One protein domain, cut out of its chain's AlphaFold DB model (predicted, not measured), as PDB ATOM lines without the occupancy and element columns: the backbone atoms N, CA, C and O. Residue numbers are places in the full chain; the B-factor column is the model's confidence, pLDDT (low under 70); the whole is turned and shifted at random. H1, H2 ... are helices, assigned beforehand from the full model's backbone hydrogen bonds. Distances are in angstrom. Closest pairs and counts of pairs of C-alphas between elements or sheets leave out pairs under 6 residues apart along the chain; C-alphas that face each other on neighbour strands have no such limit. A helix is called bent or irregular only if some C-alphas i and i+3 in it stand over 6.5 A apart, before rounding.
ATOM      1  N   LYS A 355      37.101 -10.584  23.271       91.88
ATOM      2  CA  LYS A 355      37.073 -11.886  22.594       91.88
ATOM      3  C   LYS A 355      36.053 -12.819  23.232       91.88
ATOM      4  O   LYS A 355      36.183 -13.154  24.404       91.88
ATOM      5  N   PHE A 356      35.085 -13.263  22.435       90.75
ATOM      6  CA  PHE A 356      34.121 -14.291  22.827       90.75
ATOM      7  C   PHE A 356      34.700 -15.686  22.611       90.75
ATOM      8  O   PHE A 356      35.302 -15.945  21.562       90.75
ATOM      9  N   ASP A 357      34.477 -16.583  23.568       87.94
ATOM     10  CA  ASP A 357      34.676 -18.015  23.355       87.94
ATOM     11  C   ASP A 357      33.614 -18.514  22.364       87.94
ATOM     12  O   ASP A 357      32.438 -18.157  22.454       87.94
ATOM     13  N   ARG A 358      34.046 -19.278  21.361       82.94
ATOM     14  CA  ARG A 358      33.180 -19.826  20.306       82.94
ATOM     15  C   ARG A 358      33.053 -21.349  20.395       82.94
ATOM     16  O   ARG A 358      32.535 -21.956  19.462       82.94
ATOM     17  N   GLY A 359      33.557 -21.969  21.465       71.25
ATOM     18  CA  GLY A 359      33.538 -23.421  21.665       71.25
ATOM     19  C   GLY A 359      34.591 -24.184  20.854       71.25
ATOM     20  O   GLY A 359      34.562 -25.410  20.813       71.25
ATOM     21  N   ASN A 360      35.526 -23.481  20.207       66.44
ATOM     22  CA  ASN A 360      36.626 -24.053  19.423       66.44
ATOM     23  C   ASN A 360      37.996 -23.941  20.126       66.44
ATOM     24  O   ASN A 360      39.031 -24.127  19.486       66.44
ATOM     25  N   GLY A 361      37.991 -23.659  21.432       62.19
ATOM     26  CA  GLY A 361      39.174 -23.484  22.278       62.19
ATOM     27  C   GLY A 361      39.271 -22.074  22.864       62.19
ATOM     28  O   GLY A 361      38.580 -21.157  22.423       62.19
ATOM     29  N   THR A 362      40.144 -21.891  23.861       63.75
ATOM     30  CA  THR A 362      40.379 -20.576  24.472       63.75
ATOM     31  C   THR A 362      40.900 -19.602  23.407       63.75
ATOM     32  O   THR A 362      41.916 -19.901  22.773       63.75
ATOM     33  N   PRO A 363      40.236 -18.453  23.175       64.44
ATOM     34  CA  PRO A 363      40.687 -17.490  22.177       64.44
ATOM     35  C   PRO A 363      42.122 -17.025  22.452       64.44
ATOM     36  O   PRO A 363      42.451 -16.698  23.589       64.44
ATOM     37  N   ASP A 364      42.963 -16.947  21.417       62.09
ATOM     38  CA  ASP A 364      44.299 -16.345  21.527       62.09
ATOM     39  C   ASP A 364      44.161 -14.836  21.797       62.09
ATOM     40  O   ASP A 364      43.733 -14.055  20.932       62.09
ATOM     41  N   VAL A 365      44.458 -14.432  23.032       69.06
ATOM     42  CA  VAL A 365      44.369 -13.043  23.484       69.06
ATOM     43  C   VAL A 365      45.745 -12.400  23.360       69.06
ATOM     44  O   VAL A 365      46.618 -12.590  24.197       69.06
ATOM     45  N   ARG A 366      45.929 -11.611  22.299       67.25
ATOM     46  CA  ARG A 366      47.108 -10.747  22.140       67.25
ATOM     47  C   ARG A 366      47.055  -9.571  23.116       67.25
ATOM     48  O   ARG A 366      45.960  -9.121  23.452       67.25
ATOM     49  N   ASP A 367      48.218  -9.021  23.460       60.53
ATOM     50  CA  ASP A 367      48.343  -7.833  24.315       60.53
ATOM     51  C   ASP A 367      47.373  -6.716  23.900       60.53
ATOM     52  O   ASP A 367      47.369  -6.278  22.751       60.53
ATOM     53  N   GLY A 368      46.526  -6.288  24.839       67.56
ATOM     54  CA  GLY A 368      45.504  -5.250  24.656       67.56
ATOM     55  C   GLY A 368      44.094  -5.760  24.313       67.56
ATOM     56  O   GLY A 368      43.116  -5.053  24.552       67.56
ATOM     57  N   ALA A 369      43.943  -6.996  23.823       83.25
ATOM     58  CA  ALA A 369      42.642  -7.673  23.789       83.25
ATOM     59  C   ALA A 369      42.327  -8.312  25.155       83.25
ATOM     60  O   ALA A 369      43.219  -8.518  25.974       83.25
ATOM     61  N   PHE A 370      41.060  -8.638  25.411       87.94
ATOM     62  CA  PHE A 370      40.639  -9.314  26.646       87.94
ATOM     63  C   PHE A 370      39.481 -10.276  26.376       87.94
ATOM     64  O   PHE A 370      38.775 -10.115  25.383       87.94
ATOM     65  N   LEU A 371      39.281 -11.281  27.232       90.50
ATOM     66  CA  LEU A 371      38.147 -12.205  27.113       90.50
ATOM     67  C   LEU A 371      36.845 -11.548  27.572       90.50
ATOM     68  O   LEU A 371      36.838 -10.785  28.538       90.50
ATOM     69  N   ALA A 372      35.742 -11.885  26.903       91.38
ATOM     70  CA  ALA A 372      34.414 -11.466  27.318       91.38
ATOM     71  C   ALA A 372      34.158 -11.889  28.777       91.38
ATOM     72  O   ALA A 372      34.340 -13.062  29.116       91.38
ATOM     73  N   PRO A 373      33.738 -10.964  29.659       92.25
ATOM     74  CA  PRO A 373      33.372 -11.310  31.027       92.25
ATOM     75  C   PRO A 373      32.272 -12.376  31.058       92.25
ATOM     76  O   PRO A 373      31.405 -12.400  30.188       92.25
ATOM     77  N   ALA A 374      32.255 -13.220  32.094       89.81
ATOM     78  CA  ALA A 374      31.361 -14.384  32.175       89.81
ATOM     79  C   ALA A 374      29.872 -14.045  31.986       89.81
ATOM     80  O   ALA A 374      29.097 -14.835  31.452       89.81
ATOM     81  N   GLY A 375      29.452 -12.863  32.431       89.56
ATOM     82  CA  GLY A 375      28.104 -12.377  32.187       89.56
ATOM     83  C   GLY A 375      27.832 -12.109  30.703       89.56
ATOM     84  O   GLY A 375      26.883 -12.651  30.144       89.56
ATOM     85  N   LEU A 376      28.690 -11.315  30.064       92.88
ATOM     86  CA  LEU A 376      28.581 -10.984  28.647       92.88
ATOM     87  C   LEU A 376      28.713 -12.228  27.746       92.88
ATOM     88  O   LEU A 376      28.007 -12.341  26.747       92.88
ATOM     89  N   GLN A 377      29.571 -13.183  28.115       93.94
ATOM     90  CA  GLN A 377      29.698 -14.459  27.407       93.94
ATOM     91  C   GLN A 377      28.381 -15.253  27.436       93.94
ATOM     92  O   GLN A 377      27.951 -15.729  26.393       93.94
ATOM     93  N   ARG A 378      27.682 -15.315  28.581       91.69
ATOM     94  CA  ARG A 378      26.369 -15.984  28.674       91.69
ATOM     95  C   ARG A 378      25.317 -15.355  27.761       91.69
ATOM     96  O   ARG A 378      24.542 -16.073  27.137       91.69
ATOM     97  N   GLU A 379      25.290 -14.024  27.671       94.38
ATOM     98  CA  GLU A 379      24.384 -13.323  26.750       94.38
ATOM     99  C   GLU A 379      24.698 -13.665  25.288       94.38
ATOM    100  O   GLU A 379      23.791 -13.878  24.483       94.38
ATOM    101  N   TYR A 380      25.987 -13.734  24.943       94.88
ATOM    102  CA  TYR A 380      26.446 -14.118  23.613       94.88
ATOM    103  C   TYR A 380      26.089 -15.570  23.273       94.88
ATOM    104  O   TYR A 380      25.562 -15.816  22.187       94.88
ATOM    105  N   ASP A 381      26.308 -16.514  24.186       94.00
ATOM    106  CA  ASP A 381      25.988 -17.929  23.968       94.00
ATOM    107  C   ASP A 381      24.484 -18.119  23.719       94.00
ATOM    108  O   ASP A 381      24.096 -18.753  22.735       94.00
ATOM    109  N   ALA A 382      23.637 -17.470  24.528       93.25
ATOM    110  CA  ALA A 382      22.185 -17.486  24.353       93.25
ATOM    111  C   ALA A 382      21.746 -16.865  23.011       93.25
ATOM    112  O   ALA A 382      20.835 -17.369  22.348       93.25
ATOM    113  N   LEU A 383      22.415 -15.797  22.558       94.38
ATOM    114  CA  LEU A 383      22.169 -15.203  21.243       94.38
ATOM    115  C   LEU A 383      22.538 -16.163  20.107       94.38
ATOM    116  O   LEU A 383      21.785 -16.276  19.134       94.38
ATOM    117  N   ILE A 384      23.695 -16.825  20.193       92.62
ATOM    118  CA  ILE A 384      24.139 -17.784  19.176       92.62
ATOM    119  C   ILE A 384      23.179 -18.969  19.119       92.62
ATOM    120  O   ILE A 384      22.717 -19.305  18.028       92.62
ATOM    121  N   GLU A 385      22.807 -19.542  20.262       91.00
ATOM    122  CA  GLU A 385      21.808 -20.613  20.354       91.00
ATOM    123  C   GLU A 385      20.475 -20.193  19.711       91.00
ATOM    124  O   GLU A 385      19.956 -20.863  18.808       91.00
ATOM    125  N   PHE A 386      19.961 -19.011  20.069       91.31
ATOM    126  CA  PHE A 386      18.745 -18.465  19.472       91.31
ATOM    127  C   PHE A 386      18.867 -18.292  17.952       91.31
ATOM    128  O   PHE A 386      17.971 -18.695  17.202       91.31
ATOM    129  N   LYS A 387      19.966 -17.715  17.451       89.94
ATOM    130  CA  LYS A 387      20.119 -17.397  16.022       89.94
ATOM    131  C   LYS A 387      20.483 -18.599  15.146       89.94
ATOM    132  O   LYS A 387      20.309 -18.500  13.930       89.94
ATOM    133  N   THR A 388      20.913 -19.717  15.729       88.00
ATOM    134  CA  THR A 388      21.322 -20.937  15.002       88.00
ATOM    135  C   THR A 388      20.353 -22.112  15.135       88.00
ATOM    136  O   THR A 388      20.365 -22.992  14.278       88.00
ATOM    137  N   SER A 389      19.468 -22.108  16.138       84.12
ATOM    138  CA  SER A 389      18.470 -23.168  16.354       84.12
ATOM    139  C   SER A 389      17.638 -23.496  15.103       84.12
ATOM    140  O   SER A 389      17.214 -22.608  14.352       84.12
ATOM    141  N   TYR A 390      17.381 -24.782  14.864       76.12
ATOM    142  CA  TYR A 390      16.491 -25.230  13.795       76.12
ATOM    143  C   TYR A 390      15.572 -26.350  14.304       76.12
ATOM    144  O   TYR A 390      16.082 -27.423  14.631       76.12
ATOM    145  N   PRO A 391      14.237 -26.146  14.354       80.12
ATOM    146  CA  PRO A 391      13.480 -24.936  13.986       80.12
ATOM    147  C   PRO A 391      13.666 -23.769  14.980       80.12
ATOM    148  O   PRO A 391      14.373 -23.902  15.975       80.12
ATOM    149  N   ALA A 392      13.060 -22.608  14.692       78.00
ATOM    150  CA  ALA A 392      13.052 -21.483  15.633       78.00
ATOM    151  C   ALA A 392      12.379 -21.889  16.965       78.00
ATOM    152  O   ALA A 392      11.428 -22.678  16.927       78.00
ATOM    153  N   PRO A 393      12.831 -21.368  18.124       84.06
ATOM    154  CA  PRO A 393      12.276 -21.759  19.415       84.06
ATOM    155  C   PRO A 393      10.783 -21.432  19.516       84.06
ATOM    156  O   PRO A 393      10.309 -20.428  18.981       84.06
ATOM    157  N   ILE A 394      10.037 -22.292  20.210       79.56
ATOM    158  CA  ILE A 394       8.579 -22.181  20.333       79.56
ATOM    159  C   ILE A 394       8.206 -20.824  20.950       79.56
ATOM    160  O   ILE A 394       8.762 -20.419  21.968       79.56
ATOM    161  N   GLY A 395       7.258 -20.122  20.323       80.94
ATOM    162  CA  GLY A 395       6.774 -18.815  20.783       80.94
ATOM    163  C   GLY A 395       7.701 -17.633  20.476       80.94
ATOM    164  O   GLY A 395       7.370 -16.508  20.839       80.94
ATOM    165  N   LYS A 396       8.832 -17.854  19.793       85.88
ATOM    166  CA  LYS A 396       9.788 -16.808  19.412       85.88
ATOM    167  C   LYS A 396       9.733 -16.552  17.904       85.88
ATOM    168  O   LYS A 396       9.638 -17.478  17.098       85.88
ATOM    169  N   LYS A 397       9.812 -15.284  17.508       83.88
ATOM    170  CA  LYS A 397       9.939 -14.847  16.115       83.88
ATOM    171  C   LYS A 397      11.408 -14.608  15.809       83.88
ATOM    172  O   LYS A 397      12.096 -13.877  16.507       83.88
ATOM    173  N   ARG A 398      11.912 -15.198  14.736       82.19
ATOM    174  CA  ARG A 398      13.282 -14.963  14.288       82.19
ATOM    175  C   ARG A 398      13.268 -14.722  12.794       82.19
ATOM    176  O   ARG A 398      12.683 -15.520  12.064       82.19
ATOM    177  N   GLY A 399      13.969 -13.685  12.347       73.88
ATOM    178  CA  GLY A 399      14.353 -13.538  10.952       73.88
ATOM    179  C   GLY A 399      15.267 -14.671  10.468       73.88
ATOM    180  O   GLY A 399      15.254 -15.805  10.958       73.88
ATOM    181  N   VAL A 400      16.105 -14.380   9.478       74.88
ATOM    182  CA  VAL A 400      16.952 -15.403   8.848       74.88
ATOM    183  C   VAL A 400      17.935 -16.009   9.861       74.88
ATOM    184  O   VAL A 400      18.675 -15.285  10.531       74.88
ATOM    185  N   ALA A 401      17.955 -17.345   9.943       80.19
ATOM    186  CA  ALA A 401      18.905 -18.087  10.770       80.19
ATOM    187  C   ALA A 401      20.351 -17.744  10.384       80.19
ATOM    188  O   ALA A 401      20.689 -17.623   9.200       80.19
ATOM    189  N   TRP A 402      21.212 -17.575  11.382       84.81
ATOM    190  CA  TRP A 402      22.610 -17.248  11.140       84.81
ATOM    191  C   TRP A 402      23.367 -18.488  10.666       84.81
ATOM    192  O   TRP A 402      23.241 -19.569  11.227       84.81
ATOM    193  N   ARG A 403      24.172 -18.304   9.618       80.31
ATOM    194  CA  ARG A 403      25.174 -19.273   9.149       80.31
ATOM    195  C   ARG A 403      26.561 -18.815   9.595       80.31
ATOM    196  O   ARG A 403      26.718 -17.648   9.951       80.31
ATOM    197  N   ASP A 404      27.574 -19.666   9.469       72.38
ATOM    198  CA  ASP A 404      28.953 -19.405   9.925       72.38
ATOM    199  C   ASP A 404      29.505 -18.035   9.503       72.38
ATOM    200  O   ASP A 404      30.132 -17.325  10.291       72.38
ATOM    201  N   GLY A 405      29.225 -17.611   8.265       69.88
ATOM    202  CA  GLY A 405      29.625 -16.292   7.771       69.88
ATOM    203  C   GLY A 405      28.957 -15.131   8.515       69.88
ATOM    204  O   GLY A 405      29.619 -14.143   8.833       69.88
ATOM    205  N   THR A 406      27.662 -15.255   8.817       79.62
ATOM    206  CA  THR A 406      26.901 -14.256   9.581       79.62
ATOM    207  C   THR A 406      27.336 -14.246  11.039       79.62
ATOM    208  O   THR A 406      27.552 -13.163  11.575       79.62
ATOM    209  N   ILE A 407      27.529 -15.423  11.649       83.88
ATOM    210  CA  ILE A 407      28.051 -15.559  13.016       83.88
ATOM    211  C   ILE A 407      29.387 -14.824  13.110       83.88
ATOM    212  O   ILE A 407      29.507 -13.863  13.858       83.88
ATOM    213  N   SER A 408      30.356 -15.176  12.262       78.81
ATOM    214  CA  SER A 408      31.691 -14.570  12.293       78.81
ATOM    215  C   SER A 408      31.664 -13.044  12.118       78.81
ATOM    216  O   SER A 408      32.361 -12.322  12.839       78.81
ATOM    217  N   ALA A 409      30.826 -12.533  11.207       77.44
ATOM    218  CA  ALA A 409      30.671 -11.097  10.984       77.44
ATOM    219  C   ALA A 409      30.036 -10.374  12.186       77.44
ATOM    220  O   ALA A 409      30.538  -9.328  12.602       77.44
ATOM    221  N   ARG A 410      28.959 -10.926  12.765       89.88
ATOM    222  CA  ARG A 410      28.256 -10.339  13.918       89.88
ATOM    223  C   ARG A 410      29.093 -10.416  15.188       89.88
ATOM    224  O   ARG A 410      29.234  -9.400  15.858       89.88
ATOM    225  N   THR A 411      29.737 -11.551  15.454       91.88
ATOM    226  CA  THR A 411      30.684 -11.684  16.564       91.88
ATOM    227  C   THR A 411      31.791 -10.650  16.433       91.88
ATOM    228  O   THR A 411      32.028  -9.909  17.373       91.88
ATOM    229  N   THR A 412      32.399 -10.493  15.250       88.69
ATOM    230  CA  THR A 412      33.433  -9.465  15.030       88.69
ATOM    231  C   THR A 412      32.938  -8.051  15.352       88.69
ATOM    232  O   THR A 412      33.682  -7.267  15.937       88.69
ATOM    233  N   ALA A 413      31.695  -7.720  14.994       91.62
ATOM    234  CA  ALA A 413      31.098  -6.431  15.326       91.62
ATOM    235  C   ALA A 413      30.944  -6.245  16.848       91.62
ATOM    236  O   ALA A 413      31.325  -5.201  17.375       91.62
ATOM    237  N   PHE A 414      30.480  -7.268  17.570       95.81
ATOM    238  CA  PHE A 414      30.393  -7.229  19.034       95.81
ATOM    239  C   PHE A 414      31.772  -7.143  19.700       95.81
ATOM    240  O   PHE A 414      31.960  -6.330  20.602       95.81
ATOM    241  N   GLU A 415      32.763  -7.904  19.222       93.94
ATOM    242  CA  GLU A 415      34.144  -7.853  19.726       93.94
ATOM    243  C   GLU A 415      34.737  -6.435  19.619       93.94
ATOM    244  O   GLU A 415      35.470  -5.985  20.504       93.94
ATOM    245  N   VAL A 416      34.422  -5.730  18.524       92.75
ATOM    246  CA  VAL A 416      34.830  -4.337  18.295       92.75
ATOM    247  C   VAL A 416      34.092  -3.381  19.230       92.75
ATOM    248  O   VAL A 416      34.745  -2.538  19.841       92.75
ATOM    249  N   PHE A 417      32.767  -3.512  19.354       95.50
ATOM    250  CA  PHE A 417      31.954  -2.648  20.211       95.50
ATOM    251  C   PHE A 417      32.387  -2.735  21.675       95.50
ATOM    252  O   PHE A 417      32.750  -1.721  22.261       95.50
ATOM    253  N   PHE A 418      32.429  -3.938  22.249       95.12
ATOM    254  CA  PHE A 418      32.793  -4.124  23.656       95.12
ATOM    255  C   PHE A 418      34.267  -3.858  23.931       95.12
ATOM    256  O   PHE A 418      34.624  -3.371  25.004       95.12
ATOM    257  N   GLY A 419      35.120  -4.122  22.940       93.00
ATOM    258  CA  GLY A 419      36.509  -3.706  22.987       93.00
ATOM    259  C   GLY A 419      36.643  -2.194  23.152       93.00
ATOM    260  O   GLY A 419      37.342  -1.727  24.044       93.00
ATOM    261  N   ALA A 420      35.940  -1.424  22.318       93.69
ATOM    262  CA  ALA A 420      35.927   0.035  22.393       93.69
ATOM    263  C   ALA A 420      35.223   0.547  23.658       93.69
ATOM    264  O   ALA A 420      35.713   1.484  24.282       93.69
ATOM    265  N   LEU A 421      34.128  -0.095  24.083       94.50
ATOM    266  CA  LEU A 421      33.400   0.255  25.304       94.50
ATOM    267  C   LEU A 421      34.320   0.216  26.527       94.50
ATOM    268  O   LEU A 421      34.318   1.146  27.325       94.50
ATOM    269  N   ARG A 422      35.173  -0.811  26.628       91.94
ATOM    270  CA  ARG A 422      36.160  -0.926  27.710       91.94
ATOM    271  C   ARG A 422      37.159   0.232  27.740       91.94
ATOM    272  O   ARG A 422      37.643   0.572  28.811       91.94
ATOM    273  N   GLN A 423      37.470   0.820  26.587       91.25
ATOM    274  CA  GLN A 423      38.417   1.933  26.479       91.25
ATOM    275  C   GLN A 423      37.771   3.267  26.863       91.25
ATOM    276  O   GLN A 423      38.409   4.095  27.502       91.25
ATOM    277  N   VAL A 424      36.500   3.472  26.504       92.00
ATOM    278  CA  VAL A 424      35.775   4.721  26.802       92.00
ATOM    279  C   VAL A 424      35.086   4.718  28.168       92.00
ATOM    280  O   VAL A 424      34.704   5.777  28.663       92.00
ATOM    281  N   ALA A 425      34.931   3.541  28.777       90.19
ATOM    282  CA  ALA A 425      34.405   3.336  30.122       90.19
ATOM    283  C   ALA A 425      35.312   2.365  30.915       90.19
ATOM    284  O   ALA A 425      34.895   1.246  31.231       90.19
ATOM    285  N   PRO A 426      36.564   2.758  31.230       85.19
ATOM    286  CA  PRO A 426      37.532   1.881  31.898       85.19
ATOM    287  C   PRO A 426      37.085   1.466  33.305       85.19
ATOM    288  O   PRO A 426      37.362   0.344  33.733       85.19
ATOM    289  N   ASP A 427      36.336   2.341  33.979       85.44
ATOM    290  CA  ASP A 427      35.828   2.130  35.335       85.44
ATOM    291  C   ASP A 427      34.601   1.210  35.385       85.44
ATOM    292  O   ASP A 427      34.178   0.818  36.469       85.44
ATOM    293  N   MET A 428      34.022   0.845  34.231       84.19
ATOM    294  CA  MET A 428      32.885  -0.071  34.184       84.19
ATOM    295  C   MET A 428      33.323  -1.458  34.676       84.19
ATOM    296  O   MET A 428      34.204  -2.076  34.062       84.19
ATOM    297  N   PRO A 429      32.714  -1.995  35.743       83.00
ATOM    298  CA  PRO A 429      32.964  -3.364  36.168       83.00
ATOM    299  C   PRO A 429      32.634  -4.353  35.039       83.00
ATOM    300  O   PRO A 429      31.648  -4.190  34.321       83.00
ATOM    301  N   GLY A 430      33.473  -5.373  34.830       77.44
ATOM    302  CA  GLY A 430      33.301  -6.305  33.705       77.44
ATOM    303  C   GLY A 430      31.982  -7.089  33.757       77.44
ATOM    304  O   GLY A 430      31.414  -7.438  32.727       77.44
ATOM    305  N   ASP A 431      31.458  -7.321  34.954       78.19
ATOM    306  CA  ASP A 431      30.149  -7.913  35.226       78.19
ATOM    307  C   ASP A 431      28.964  -6.994  34.885       78.19
ATOM    308  O   ASP A 431      27.859  -7.505  34.695       78.19
ATOM    309  N   MET A 432      29.182  -5.687  34.724       82.38
ATOM    310  CA  MET A 432      28.184  -4.731  34.219       82.38
ATOM    311  C   MET A 432      28.181  -4.607  32.688       82.38
ATOM    312  O   MET A 432      27.304  -3.950  32.130       82.38
ATOM    313  N   MET A 433      29.131  -5.248  31.997       90.25
ATOM    314  CA  MET A 433      29.172  -5.264  30.538       90.25
ATOM    315  C   MET A 433      28.093  -6.217  29.986       90.25
ATOM    316  O   MET A 433      28.009  -7.388  30.378       90.25
ATOM    317  N   SER A 434      27.248  -5.696  29.098       92.19
ATOM    318  CA  SER A 434      26.039  -6.336  28.573       92.19
ATOM    319  C   SER A 434      25.671  -5.773  27.195       92.19
ATOM    320  O   SER A 434      25.968  -4.619  26.882       92.19
ATOM    321  N   PHE A 435      24.946  -6.535  26.371       93.44
ATOM    322  CA  PHE A 435      24.327  -6.000  25.151       93.44
ATOM    323  C   PHE A 435      23.423  -4.792  25.428       93.44
ATOM    324  O   PHE A 435      23.287  -3.934  24.556       93.44
ATOM    325  N   LEU A 436      22.879  -4.666  26.644       91.62
ATOM    326  CA  LEU A 436      22.077  -3.512  27.051       91.62
ATOM    327  C   LEU A 436      22.858  -2.195  27.146       91.62
ATOM    328  O   LEU A 436      22.239  -1.139  27.063       91.62
ATOM    329  N   ASN A 437      24.197  -2.214  27.208       91.12
ATOM    330  CA  ASN A 437      24.992  -0.979  27.120       91.12
ATOM    331  C   ASN A 437      24.765  -0.224  25.799       91.12
ATOM    332  O   ASN A 437      24.960   0.985  25.741       91.12
ATOM    333  N   ALA A 438      24.322  -0.912  24.743       92.00
ATOM    334  CA  ALA A 438      23.997  -0.282  23.467       92.00
ATOM    335  C   ALA A 438      22.702   0.552  23.485       92.00
ATOM    336  O   ALA A 438      22.434   1.244  22.507       92.00
ATOM    337  N   ALA A 439      21.913   0.502  24.565       91.44
ATOM    338  CA  ALA A 439      20.754   1.375  24.746       91.44
ATOM    339  C   ALA A 439      21.127   2.779  25.262       91.44
ATOM    340  O   ALA A 439      20.319   3.699  25.170       91.44
ATOM    341  N   ASP A 440      22.341   2.964  25.792       91.06
ATOM    342  CA  ASP A 440      22.845   4.275  26.198       91.06
ATOM    343  C   ASP A 440      23.460   4.993  24.985       91.06
ATOM    344  O   ASP A 440      24.587   4.710  24.566       91.06
ATOM    345  N   GLU A 441      22.709   5.942  24.423       90.56
ATOM    346  CA  GLU A 441      23.124   6.734  23.259       90.56
ATOM    347  C   GLU A 441      24.479   7.428  23.473       90.56
ATOM    348  O   GLU A 441      25.317   7.460  22.569       90.56
ATOM    349  N   ALA A 442      24.740   7.946  24.677       90.25
ATOM    350  CA  ALA A 442      25.986   8.645  24.971       90.25
ATOM    351  C   ALA A 442      27.180   7.678  24.992       90.25
ATOM    352  O   ALA A 442      28.271   8.036  24.537       90.25
ATOM    353  N   GLN A 443      26.985   6.448  25.479       90.88
ATOM    354  CA  GLN A 443      28.009   5.398  25.407       90.88
ATOM    355  C   GLN A 443      28.272   4.974  23.965       90.88
ATOM    356  O   GLN A 443      29.435   4.897  23.560       90.88
ATOM    357  N   VAL A 444      27.218   4.744  23.175       94.25
ATOM    358  CA  VAL A 444      27.351   4.367  21.761       94.25
ATOM    359  C   VAL A 444      28.118   5.437  20.988       94.25
ATOM    360  O   VAL A 444      29.060   5.105  20.266       94.25
ATOM    361  N   ARG A 445      27.796   6.721  21.191       93.44
ATOM    362  CA  ARG A 445      28.500   7.833  20.539       93.44
ATOM    363  C   ARG A 445      29.989   7.856  20.888       93.44
ATOM    364  O   ARG A 445      30.817   7.870  19.979       93.44
ATOM    365  N   LYS A 446      30.344   7.741  22.175       94.00
ATOM    366  CA  LYS A 446      31.751   7.664  22.622       94.00
ATOM    367  C   LYS A 446      32.490   6.468  22.020       94.00
ATOM    368  O   LYS A 446      33.639   6.598  21.604       94.00
ATOM    369  N   VAL A 447      31.840   5.304  21.950       94.88
ATOM    370  CA  VAL A 447      32.408   4.105  21.315       94.88
ATOM    371  C   VAL A 447      32.724   4.363  19.843       94.88
ATOM    372  O   VAL A 447      33.807   4.004  19.377       94.88
ATOM    373  N   ILE A 448      31.812   4.995  19.104       93.19
ATOM    374  CA  ILE A 448      32.027   5.306  17.689       93.19
ATOM    375  C   ILE A 448      33.152   6.331  17.521       93.19
ATOM    376  O   ILE A 448      34.046   6.110  16.705       93.19
ATOM    377  N   GLU A 449      33.157   7.400  18.317       91.25
ATOM    378  CA  GLU A 449      34.223   8.409  18.319       91.25
ATOM    379  C   GLU A 449      35.592   7.787  18.602       91.25
ATOM    380  O   GLU A 449      36.556   8.092  17.903       91.25
ATOM    381  N   PHE A 450      35.677   6.845  19.545       91.44
ATOM    382  CA  PHE A 450      36.900   6.084  19.794       91.44
ATOM    383  C   PHE A 450      37.325   5.260  18.574       91.44
ATOM    384  O   PHE A 450      38.500   5.270  18.208       91.44
ATOM    385  N   ILE A 451      36.394   4.558  17.915       88.75
ATOM    386  CA  ILE A 451      36.697   3.775  16.706       88.75
ATOM    387  C   ILE A 451      37.243   4.683  15.595       88.75
ATOM    388  O   ILE A 451      38.202   4.300  14.922       88.75
ATOM    389  N   VAL A 452      36.663   5.874  15.416       85.81
ATOM    390  CA  VAL A 452      37.112   6.874  14.433       85.81
ATOM    391  C   VAL A 452      38.488   7.417  14.803       85.81
ATOM    392  O   VAL A 452      39.403   7.330  13.991       85.81
ATOM    393  N   ALA A 453      38.663   7.916  16.029       84.56
ATOM    394  CA  ALA A 453      39.924   8.486  16.503       84.56
ATOM    395  C   ALA A 453      41.071   7.474  16.418       84.56
ATOM    396  O   ALA A 453      42.177   7.805  16.003       84.56
ATOM    397  N   ARG A 454      40.788   6.209  16.744       81.25
ATOM    398  CA  ARG A 454      41.757   5.121  16.651       81.25
ATOM    399  C   ARG A 454      42.184   4.832  15.218       81.25
ATOM    400  O   ARG A 454      43.340   4.495  15.011       81.25
ATOM    401  N   ARG A 455      41.269   4.903  14.249       68.88
ATOM    402  CA  ARG A 455      41.573   4.625  12.834       68.88
ATOM    403  C   ARG A 455      42.063   5.845  12.060       68.88
ATOM    404  O   ARG A 455      42.580   5.681  10.966       68.88
ATOM    405  N   GLY A 456      41.872   7.048  12.594       69.00
ATOM    406  CA  GLY A 456      42.125   8.307  11.894       69.00
ATOM    407  C   GLY A 456      40.992   8.732  10.952       69.00
ATOM    408  O   GLY A 456      40.905   9.905  10.611       69.00
ATOM    409  N   MET A 457      40.071   7.829  10.590       68.38
ATOM    410  CA  MET A 457      38.944   8.129   9.699       68.38
ATOM    411  C   MET A 457      37.675   7.305  10.010       68.38
ATOM    412  O   MET A 457      37.759   6.225  10.608       68.38
ATOM    413  N   PRO A 458      36.479   7.761   9.585       74.31
ATOM    414  CA  PRO A 458      35.247   6.971   9.643       74.31
ATOM    415  C   PRO A 458      35.280   5.784   8.672       74.31
ATOM    416  O   PRO A 458      35.648   5.929   7.511       74.31
ATOM    417  N   THR A 459      34.849   4.602   9.124       73.06
ATOM    418  CA  THR A 459      34.954   3.354   8.343       73.06
ATOM    419  C   THR A 459      33.684   2.515   8.400       73.06
ATOM    420  O   THR A 459      32.885   2.614   9.332       73.06
ATOM    421  N   THR A 460      33.523   1.594   7.442       76.69
ATOM    422  CA  THR A 460      32.368   0.670   7.378       76.69
ATOM    423  C   THR A 460      32.228  -0.232   8.608       76.69
ATOM    424  O   THR A 460      31.158  -0.794   8.844       76.69
ATOM    425  N   THR A 461      33.271  -0.340   9.436       83.94
ATOM    426  CA  THR A 461      33.191  -1.043  10.722       83.94
ATOM    427  C   THR A 461      32.159  -0.413  11.654       83.94
ATOM    428  O   THR A 461      31.452  -1.153  12.331       83.94
ATOM    429  N   ILE A 462      32.008   0.915  11.643       89.25
ATOM    430  CA  ILE A 462      30.995   1.624  12.441       89.25
ATOM    431  C   ILE A 462      29.596   1.151  12.040       89.25
ATOM    432  O   ILE A 462      28.794   0.757  12.882       89.25
ATOM    433  N   ILE A 463      29.340   1.081  10.733       88.50
ATOM    434  CA  ILE A 463      28.070   0.604  10.178       88.50
ATOM    435  C   ILE A 463      27.838  -0.873  10.498       88.50
ATOM    436  O   ILE A 463      26.713  -1.271  10.796       88.50
ATOM    437  N   ALA A 464      28.880  -1.706  10.470       87.06
ATOM    438  CA  ALA A 464      28.767  -3.111  10.856       87.06
ATOM    439  C   ALA A 464      28.405  -3.278  12.344       87.06
ATOM    440  O   ALA A 464      27.563  -4.121  12.665       87.06
ATOM    441  N   VAL A 465      29.001  -2.464  13.225       94.00
ATOM    442  CA  VAL A 465      28.676  -2.397  14.658       94.00
ATOM    443  C   VAL A 465      27.231  -1.962  14.854       94.00
ATOM    444  O   VAL A 465      26.448  -2.723  15.417       94.00
ATOM    445  N   LEU A 466      26.841  -0.807  14.315       94.88
ATOM    446  CA  LEU A 466      25.484  -0.272  14.456       94.88
ATOM    447  C   LEU A 466      24.428  -1.246  13.930       94.88
ATOM    448  O   LEU A 466      23.467  -1.543  14.629       94.88
ATOM    449  N   ASN A 467      24.644  -1.857  12.762       93.06
ATOM    450  CA  ASN A 467      23.734  -2.877  12.238       93.06
ATOM    451  C   ASN A 467      23.640  -4.123  13.123       93.06
ATOM    452  O   ASN A 467      22.652  -4.855  13.037       93.06
ATOM    453  N   ALA A 468      24.693  -4.476  13.866       93.88
ATOM    454  CA  ALA A 468      24.658  -5.609  14.792       93.88
ATOM    455  C   ALA A 468      23.842  -5.263  16.035       93.88
ATOM    456  O   ALA A 468      23.017  -6.075  16.442       93.88
ATOM    457  N   LEU A 469      24.005  -4.047  16.560       95.75
ATOM    458  CA  LEU A 469      23.229  -3.537  17.687       95.75
ATOM    459  C   LEU A 469      21.748  -3.371  17.319       95.75
ATOM    460  O   LEU A 469      20.896  -3.938  17.988       95.75
ATOM    461  N   ILE A 470      21.427  -2.727  16.194       94.81
ATOM    462  CA  ILE A 470      20.043  -2.567  15.709       94.81
ATOM    463  C   ILE A 470      19.329  -3.924  15.603       94.81
ATOM    464  O   ILE A 470      18.181  -4.067  16.015       94.81
ATOM    465  N   ALA A 471      20.018  -4.954  15.100       92.31
ATOM    466  CA  ALA A 471      19.450  -6.296  14.986       92.31
ATOM    467  C   ALA A 471      19.188  -6.979  16.346       92.31
ATOM    468  O   ALA A 471      18.359  -7.887  16.414       92.31
ATOM    469  N   LEU A 472      19.884  -6.583  17.419       94.00
ATOM    470  CA  LEU A 472      19.623  -7.081  18.774       94.00
ATOM    471  C   LEU A 472      18.336  -6.494  19.356       94.00
ATOM    472  O   LEU A 472      17.579  -7.233  19.988       94.00
ATOM    473  N   PHE A 473      18.091  -5.206  19.112       94.62
ATOM    474  CA  PHE A 473      16.971  -4.441  19.672       94.62
ATOM    475  C   PHE A 473      15.755  -4.358  18.745       94.62
ATOM    476  O   PHE A 473      14.831  -3.611  19.043       94.62
ATOM    477  N   ASN A 474      15.716  -5.097  17.630       92.19
ATOM    478  CA  ASN A 474      14.549  -5.078  16.749       92.19
ATOM    479  C   ASN A 474      13.262  -5.400  17.555       92.19
ATOM    480  O   ASN A 474      13.234  -6.417  18.254       92.19
ATOM    481  N   PRO A 475      12.217  -4.555  17.491       90.00
ATOM    482  CA  PRO A 475      11.005  -4.706  18.303       90.00
ATOM    483  C   PRO A 475      10.180  -5.952  17.946       90.00
ATOM    484  O   PRO A 475       9.452  -6.458  18.795       90.00
ATOM    485  N   ASP A 476      10.296  -6.457  16.715       87.62
ATOM    486  CA  ASP A 476       9.482  -7.563  16.208       87.62
ATOM    487  C   ASP A 476      10.144  -8.930  16.420       87.62
ATOM    488  O   ASP A 476       9.465  -9.918  16.718       87.62
ATOM    489  N   ASP A 477      11.465  -9.008  16.210       88.62
ATOM    490  CA  ASP A 477      12.220 -10.271  16.171       88.62
ATOM    491  C   ASP A 477      13.633 -10.200  16.794       88.62
ATOM    492  O   ASP A 477      14.456 -11.122  16.649       88.62
ATOM    493  N   GLY A 478      13.926  -9.108  17.502       90.94
ATOM    494  CA  GLY A 478      15.195  -8.876  18.179       90.94
ATOM    495  C   GLY A 478      15.432  -9.857  19.320       90.94
ATOM    496  O   GLY A 478      14.509 -10.465  19.862       90.94
ATOM    497  N   PHE A 479      16.698 -10.031  19.689       93.38
ATOM    498  CA  PHE A 479      17.064 -10.898  20.808       93.38
ATOM    499  C   PHE A 479      16.626 -10.289  22.146       93.38
ATOM    500  O   PHE A 479      16.057 -10.990  22.973       93.38
ATOM    501  N   VAL A 480      16.806  -8.974  22.329       92.00
ATOM    502  CA  VAL A 480      16.525  -8.289  23.604       92.00
ATOM    503  C   VAL A 480      15.039  -8.331  23.958       92.00
ATOM    504  O   VAL A 480      14.699  -8.673  25.087       92.00
ATOM    505  N   VAL A 481      14.154  -8.049  22.994       90.56
ATOM    506  CA  VAL A 481      12.696  -8.052  23.224       90.56
ATOM    507  C   VAL A 481      12.158  -9.449  23.546       90.56
ATOM    508  O   VAL A 481      11.142  -9.595  24.215       90.56
ATOM    509  N   GLN A 482      12.860 -10.487  23.097       90.75
ATOM    510  CA  GLN A 482      12.422 -11.867  23.237       90.75
ATOM    511  C   GLN A 482      13.073 -12.606  24.395       90.75
ATOM    512  O   GLN A 482      12.519 -13.611  24.813       90.75
ATOM    513  N   HIS A 483      14.210 -12.157  24.910       90.56
ATOM    514  CA  HIS A 483      14.976 -12.888  25.921       90.56
ATOM    515  C   HIS A 483      15.218 -12.039  27.162       90.56
ATOM    516  O   HIS A 483      16.347 -11.885  27.626       90.56
ATOM    517  N   ARG A 484      14.144 -11.459  27.710       89.06
ATOM    518  CA  ARG A 484      14.205 -10.605  28.904       89.06
ATOM    519  C   ARG A 484      14.878 -11.315  30.082       89.06
ATOM    520  O   ARG A 484      15.640 -10.685  30.812       89.06
ATOM    521  N   GLU A 485      14.613 -12.607  30.239       88.44
ATOM    522  CA  GLU A 485      15.160 -13.476  31.283       88.44
ATOM    523  C   GLU A 485      16.691 -13.563  31.273       88.44
ATOM    524  O   GLU A 485      17.305 -13.785  32.310       88.44
ATOM    525  N   VAL A 486      17.327 -13.339  30.120       89.06
ATOM    526  CA  VAL A 486      18.794 -13.360  29.993       89.06
ATOM    527  C   VAL A 486      19.425 -12.123  30.647       89.06
ATOM    528  O   VAL A 486      20.567 -12.174  31.107       89.06
ATOM    529  N   PHE A 487      18.678 -11.016  30.722       87.56
ATOM    530  CA  PHE A 487      19.178  -9.720  31.187       87.56
ATOM    531  C   PHE A 487      18.641  -9.301  32.560       87.56
ATOM    532  O   PHE A 487      19.295  -8.518  33.253       87.56
ATOM    533  N   SER A 488      17.464  -9.796  32.960       79.56
ATOM    534  CA  SER A 488      16.714  -9.311  34.130       79.56
ATOM    535  C   SER A 488      17.493  -9.351  35.441       79.56
ATOM    536  O   SER A 488      17.303  -8.479  36.284       79.56
ATOM    537  N   ASP A 489      18.388 -10.322  35.591       73.44
ATOM    538  CA  ASP A 489      19.131 -10.542  36.834       73.44
ATOM    539  C   ASP A 489      20.385  -9.663  36.936       73.44
ATOM    540  O   ASP A 489      20.999  -9.568  37.999       73.44
ATOM    541  N   ARG A 490      20.797  -9.032  35.828       72.94
ATOM    542  CA  ARG A 490      22.080  -8.318  35.716       72.94
ATOM    543  C   ARG A 490      21.956  -6.846  35.373       72.94
ATOM    544  O   ARG A 490      22.914  -6.114  35.597       72.94
ATOM    545  N   PHE A 491      20.814  -6.408  34.846       72.31
ATOM    546  CA  PHE A 491      20.608  -5.017  34.460       72.31
ATOM    547  C   PHE A 491      19.540  -4.345  35.339       72.31
ATOM    548  O   PHE A 491      18.337  -4.505  35.093       72.31
ATOM    549  N   PRO A 492      19.954  -3.579  36.370       64.62
ATOM    550  CA  PRO A 492      19.036  -2.787  37.178       64.62
ATOM    551  C   PRO A 492      18.327  -1.765  36.282       64.62
ATOM    552  O   PRO A 492      18.972  -0.913  35.681       64.62
ATOM    553  N   GLY A 493      17.000  -1.857  36.174       69.38
ATOM    554  CA  GLY A 493      16.210  -0.980  35.298       69.38
ATOM    555  C   GLY A 493      15.743  -1.613  33.985       69.38
ATOM    556  O   GLY A 493      15.246  -0.892  33.124       69.38
ATOM    557  N   MET A 494      15.847  -2.940  33.827       81.00
ATOM    558  CA  MET A 494      15.229  -3.646  32.697       81.00
ATOM    559  C   MET A 494      13.714  -3.355  32.636       81.00
ATOM    560  O   MET A 494      13.017  -3.630  33.624       81.00
ATOM    561  N   PRO A 495      13.180  -2.854  31.501       83.12
ATOM    562  CA  PRO A 495      11.756  -2.584  31.350       83.12
ATOM    563  C   PRO A 495      10.891  -3.798  31.697       83.12
ATOM    564  O   PRO A 495      11.315  -4.957  31.579       83.12
ATOM    565  N   LYS A 496       9.660  -3.538  32.140       82.12
ATOM    566  CA  LYS A 496       8.650  -4.595  32.273       82.12
ATOM    567  C   LYS A 496       8.306  -5.149  30.891       82.12
ATOM    568  O   LYS A 496       8.560  -4.500  29.882       82.12
ATOM    569  N   GLU A 497       7.744  -6.351  30.860       75.94
ATOM    570  CA  GLU A 497       7.417  -7.059  29.616       75.94
ATOM    571  C   GLU A 497       6.545  -6.207  28.675       75.94
ATOM    572  O   GLU A 497       6.863  -6.089  27.495       75.94
ATOM    573  N   ASP A 498       5.562  -5.492  29.229       76.88
ATOM    574  CA  ASP A 498       4.664  -4.605  28.477       76.88
ATOM    575  C   ASP A 498       5.373  -3.386  27.847       76.88
ATOM    576  O   ASP A 498       4.946  -2.879  26.809       76.88
ATOM    577  N   ASP A 499       6.480  -2.930  28.440       86.81
ATOM    578  CA  ASP A 499       7.227  -1.742  28.003       86.81
ATOM    579  C   ASP A 499       8.470  -2.093  27.167       86.81
ATOM    580  O   ASP A 499       9.100  -1.212  26.572       86.81
ATOM    581  N   LEU A 500       8.839  -3.376  27.098       88.50
ATOM    582  CA  LEU A 500      10.088  -3.823  26.486       88.50
ATOM    583  C   LEU A 500      10.125  -3.556  24.979       88.50
ATOM    584  O   LEU A 500      11.134  -3.089  24.455       88.50
ATOM    585  N   THR A 501       9.007  -3.779  24.288       89.69
ATOM    586  CA  THR A 501       8.870  -3.466  22.859       89.69
ATOM    587  C   THR A 501       9.097  -1.980  22.596       89.69
ATOM    588  O   THR A 501       9.803  -1.617  21.656       89.69
ATOM    589  N   ARG A 502       8.556  -1.108  23.456       90.69
ATOM    590  CA  ARG A 502       8.709   0.348  23.334       90.69
ATOM    591  C   ARG A 502      10.147   0.791  23.589       90.69
ATOM    592  O   ARG A 502      10.665   1.616  22.843       90.69
ATOM    593  N   PHE A 503      10.792   0.226  24.604       92.19
ATOM    594  CA  PHE A 503      12.205   0.468  24.892       92.19
ATOM    595  C   PHE A 503      13.109   0.059  23.719       92.19
ATOM    596  O   PHE A 503      13.973   0.827  23.291       92.19
ATOM    597  N   CYS A 504      12.872  -1.126  23.156       93.31
ATOM    598  CA  CYS A 504      13.570  -1.625  21.976       93.31
ATOM    599  C   CYS A 504      13.352  -0.715  20.759       93.31
ATOM    600  O   CYS A 504      14.320  -0.341  20.101       93.31
ATOM    601  N   GLN A 505      12.112  -0.278  20.515       93.12
ATOM    602  CA  GLN A 505      11.778   0.670  19.449       93.12
ATOM    603  C   GLN A 505      12.562   1.985  19.585       93.12
ATOM    604  O   GLN A 505      13.222   2.401  18.637       93.12
ATOM    605  N   GLN A 506      12.549   2.605  20.770       93.06
ATOM    606  CA  GLN A 506      13.275   3.856  21.032       93.06
ATOM    607  C   GLN A 506      14.791   3.691  20.863       93.06
ATOM    608  O   GLN A 506      15.455   4.549  20.283       93.06
ATOM    609  N   THR A 507      15.335   2.562  21.323       93.88
ATOM    610  CA  THR A 507      16.758   2.241  21.158       93.88
ATOM    611  C   THR A 507      17.120   2.105  19.679       93.88
ATOM    612  O   THR A 507      18.108   2.673  19.220       93.88
ATOM    613  N   VAL A 508      16.304   1.384  18.904       94.75
ATOM    614  CA  VAL A 508      16.503   1.210  17.461       94.75
ATOM    615  C   VAL A 508      16.425   2.542  16.718       94.75
ATOM    616  O   VAL A 508      17.255   2.783  15.846       94.75
ATOM    617  N   GLU A 509      15.480   3.415  17.068       93.69
ATOM    618  CA  GLU A 509      15.367   4.757  16.486       93.69
ATOM    619  C   GLU A 509      16.638   5.584  16.722       93.69
ATOM    620  O   GLU A 509      17.205   6.104  15.761       93.69
ATOM    621  N   SER A 510      17.145   5.634  17.960       93.00
ATOM    622  CA  SER A 510      18.399   6.338  18.286       93.00
ATOM    623  C   SER A 510      19.602   5.752  17.527       93.00
ATOM    624  O   SER A 510      20.372   6.479  16.893       93.00
ATOM    625  N   LEU A 511      19.720   4.419  17.471       94.12
ATOM    626  CA  LEU A 511      20.787   3.752  16.719       94.12
ATOM    627  C   LEU A 511      20.698   4.000  15.205       94.12
ATOM    628  O   LEU A 511      21.735   4.088  14.545       94.12
ATOM    629  N   TYR A 512      19.494   4.119  14.636       91.94
ATOM    630  CA  TYR A 512      19.318   4.464  13.222       91.94
ATOM    631  C   TYR A 512      19.698   5.914  12.919       91.94
ATOM    632  O   TYR A 512      20.245   6.169  11.843       91.94
ATOM    633  N   VAL A 513      19.460   6.846  13.847       89.12
ATOM    634  CA  VAL A 513      19.920   8.239  13.720       89.12
ATOM    635  C   VAL A 513      21.448   8.283  13.648       89.12
ATOM    636  O   VAL A 513      21.998   8.851  12.702       89.12
ATOM    637  N   GLU A 514      22.141   7.611  14.575       89.00
ATOM    638  CA  GLU A 514      23.605   7.475  14.526       89.00
ATOM    639  C   GLU A 514      24.060   6.775  13.239       89.00
ATOM    640  O   GLU A 514      24.983   7.232  12.563       89.00
ATOM    641  N   HIS A 515      23.382   5.692  12.842       90.25
ATOM    642  CA  HIS A 515      23.689   4.984  11.602       90.25
ATOM    643  C   HIS A 515      23.632   5.919  10.395       90.25
ATOM    644  O   HIS A 515      24.594   5.948   9.633       90.25
ATOM    645  N   GLY A 516      22.552   6.687  10.222       81.38
ATOM    646  CA  GLY A 516      22.412   7.648   9.125       81.38
ATOM    647  C   GLY A 516      23.537   8.683   9.120       81.38
ATOM    648  O   GLY A 516      24.246   8.813   8.123       81.38
ATOM    649  N   ALA A 517      23.779   9.325  10.268       85.12
ATOM    650  CA  ALA A 517      24.800  10.362  10.412       85.12
ATOM    651  C   ALA A 517      26.216   9.879  10.042       85.12
ATOM    652  O   ALA A 517      27.005  10.626   9.457       85.12
ATOM    653  N   TRP A 518      26.557   8.629  10.369       83.69
ATOM    654  CA  TRP A 518      27.855   8.048  10.022       83.69
ATOM    655  C   TRP A 518      27.903   7.474   8.606       83.69
ATOM    656  O   TRP A 518      28.966   7.509   7.985       83.69
ATOM    657  N   MET A 519      26.788   6.976   8.070       74.62
ATOM    658  CA  MET A 519      26.725   6.446   6.703       74.62
ATOM    659  C   MET A 519      27.037   7.542   5.678       74.62
ATOM    660  O   MET A 519      27.821   7.307   4.756       74.62
ATOM    661  N   ASP A 520      26.536   8.757   5.907       69.25
ATOM    662  CA  ASP A 520      26.818   9.924   5.066       69.25
ATOM    663  C   ASP A 520      28.311  10.294   5.097       69.25
ATOM    664  O   ASP A 520      28.952  10.435   4.051       69.25
TER     665      ASP A 520
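AT A GLANCE: This is residues 355 to 520 of the 798 residues of the protein "Helix-turn-helix transcriptional regulator" of Roseovarius bejariae (UniProt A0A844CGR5). H4, H5 and H8 run up and down as a loose three-helix bundle, their centres making a triangle, and H2 crosses H4 and H5 on the side away from H8. H1 runs beside H2 with little contact between them, and the short helices H3 and H6 lie between H1 and H8. The printed part has 166 residues, with eight named helices, H1 to H8 in chain order, and no named strand; the class is all helix. It is compact, with a radius of gyration of the C-alphas of 15.4 A, and spans 45 by 38 by 31 A.

IN THESE COORDINATES: Residues 355 to 373 hold no named element. H1, residues 374 to 388, begins at C-alpha 374 (31.361, -14.384, 32.175) and is 20.9 A long. H2, residues 404 to 424, is 30.2 A long. H3 is residues 435 to 439. H4, residues 441 to 455, measures 21.3 A. H5, residues 460 to 472, measures 18.8 A. H6 is residues 479 to 482 and H7 residues 484 to 487. H8, residues 497 to 520, is 35.6 A long and ends at C-alpha 520 (26.818, 9.924, 5.066); it is irregular, with C-alphas 498 and 501 7.1 A apart.

HOW THE PARTS SIT: H5 is the hub, touching four helices. It touches H8 at a shallow tilt of 13 degrees, opposite ways; the closest C-alphas, Ile 470 and Val 508, are 5.5 A apart. H2 touches H5 with residues 410 to 417 alone, about perpendicular at 79 degrees, closest at the C-alphas of Ala 413 and Val 465, 4.8 A. H2 also touches H4, at 83 degrees, closest at Ala 420 and Val 447, 5.5 A between C-alphas. H4 and H5 are close but not clearly touching, with the C-alphas of Ile 448 and Ile 462 6.5 A apart. H3 only just touches H5, with 3 pairs of C-alphas within 8 A, the closest Ala 438 and Leu 469 at 6.7 A. H6 touches H8, closest at the C-alphas of Val 481 and Leu 500, 5.9 A. H1 only just touches H7, with 3 pairs of C-alphas within 8 A, and is apart from H8. Every O i to N i+4 pair is within hydrogen-bond range in H1, H4 and H5, against 16 of 17 in H2, 18 of 20 in H8 and 0 of 1 in H3, where 2 of 2 O i to N i+3 pairs are; H6 and H7 are too short for an i+4 pair.

THE WHOLE: The two C-alphas farthest apart, Ile 394 and Gly 456, are 46.1 A apart. The printed part has no cut. The link from H1 to H2 is long, with 15 residues. Mean pLDDT of the printed part is 85.7; under 70 are residues 360 to 368, 405, 455 to 457, 492 to 493 and 520.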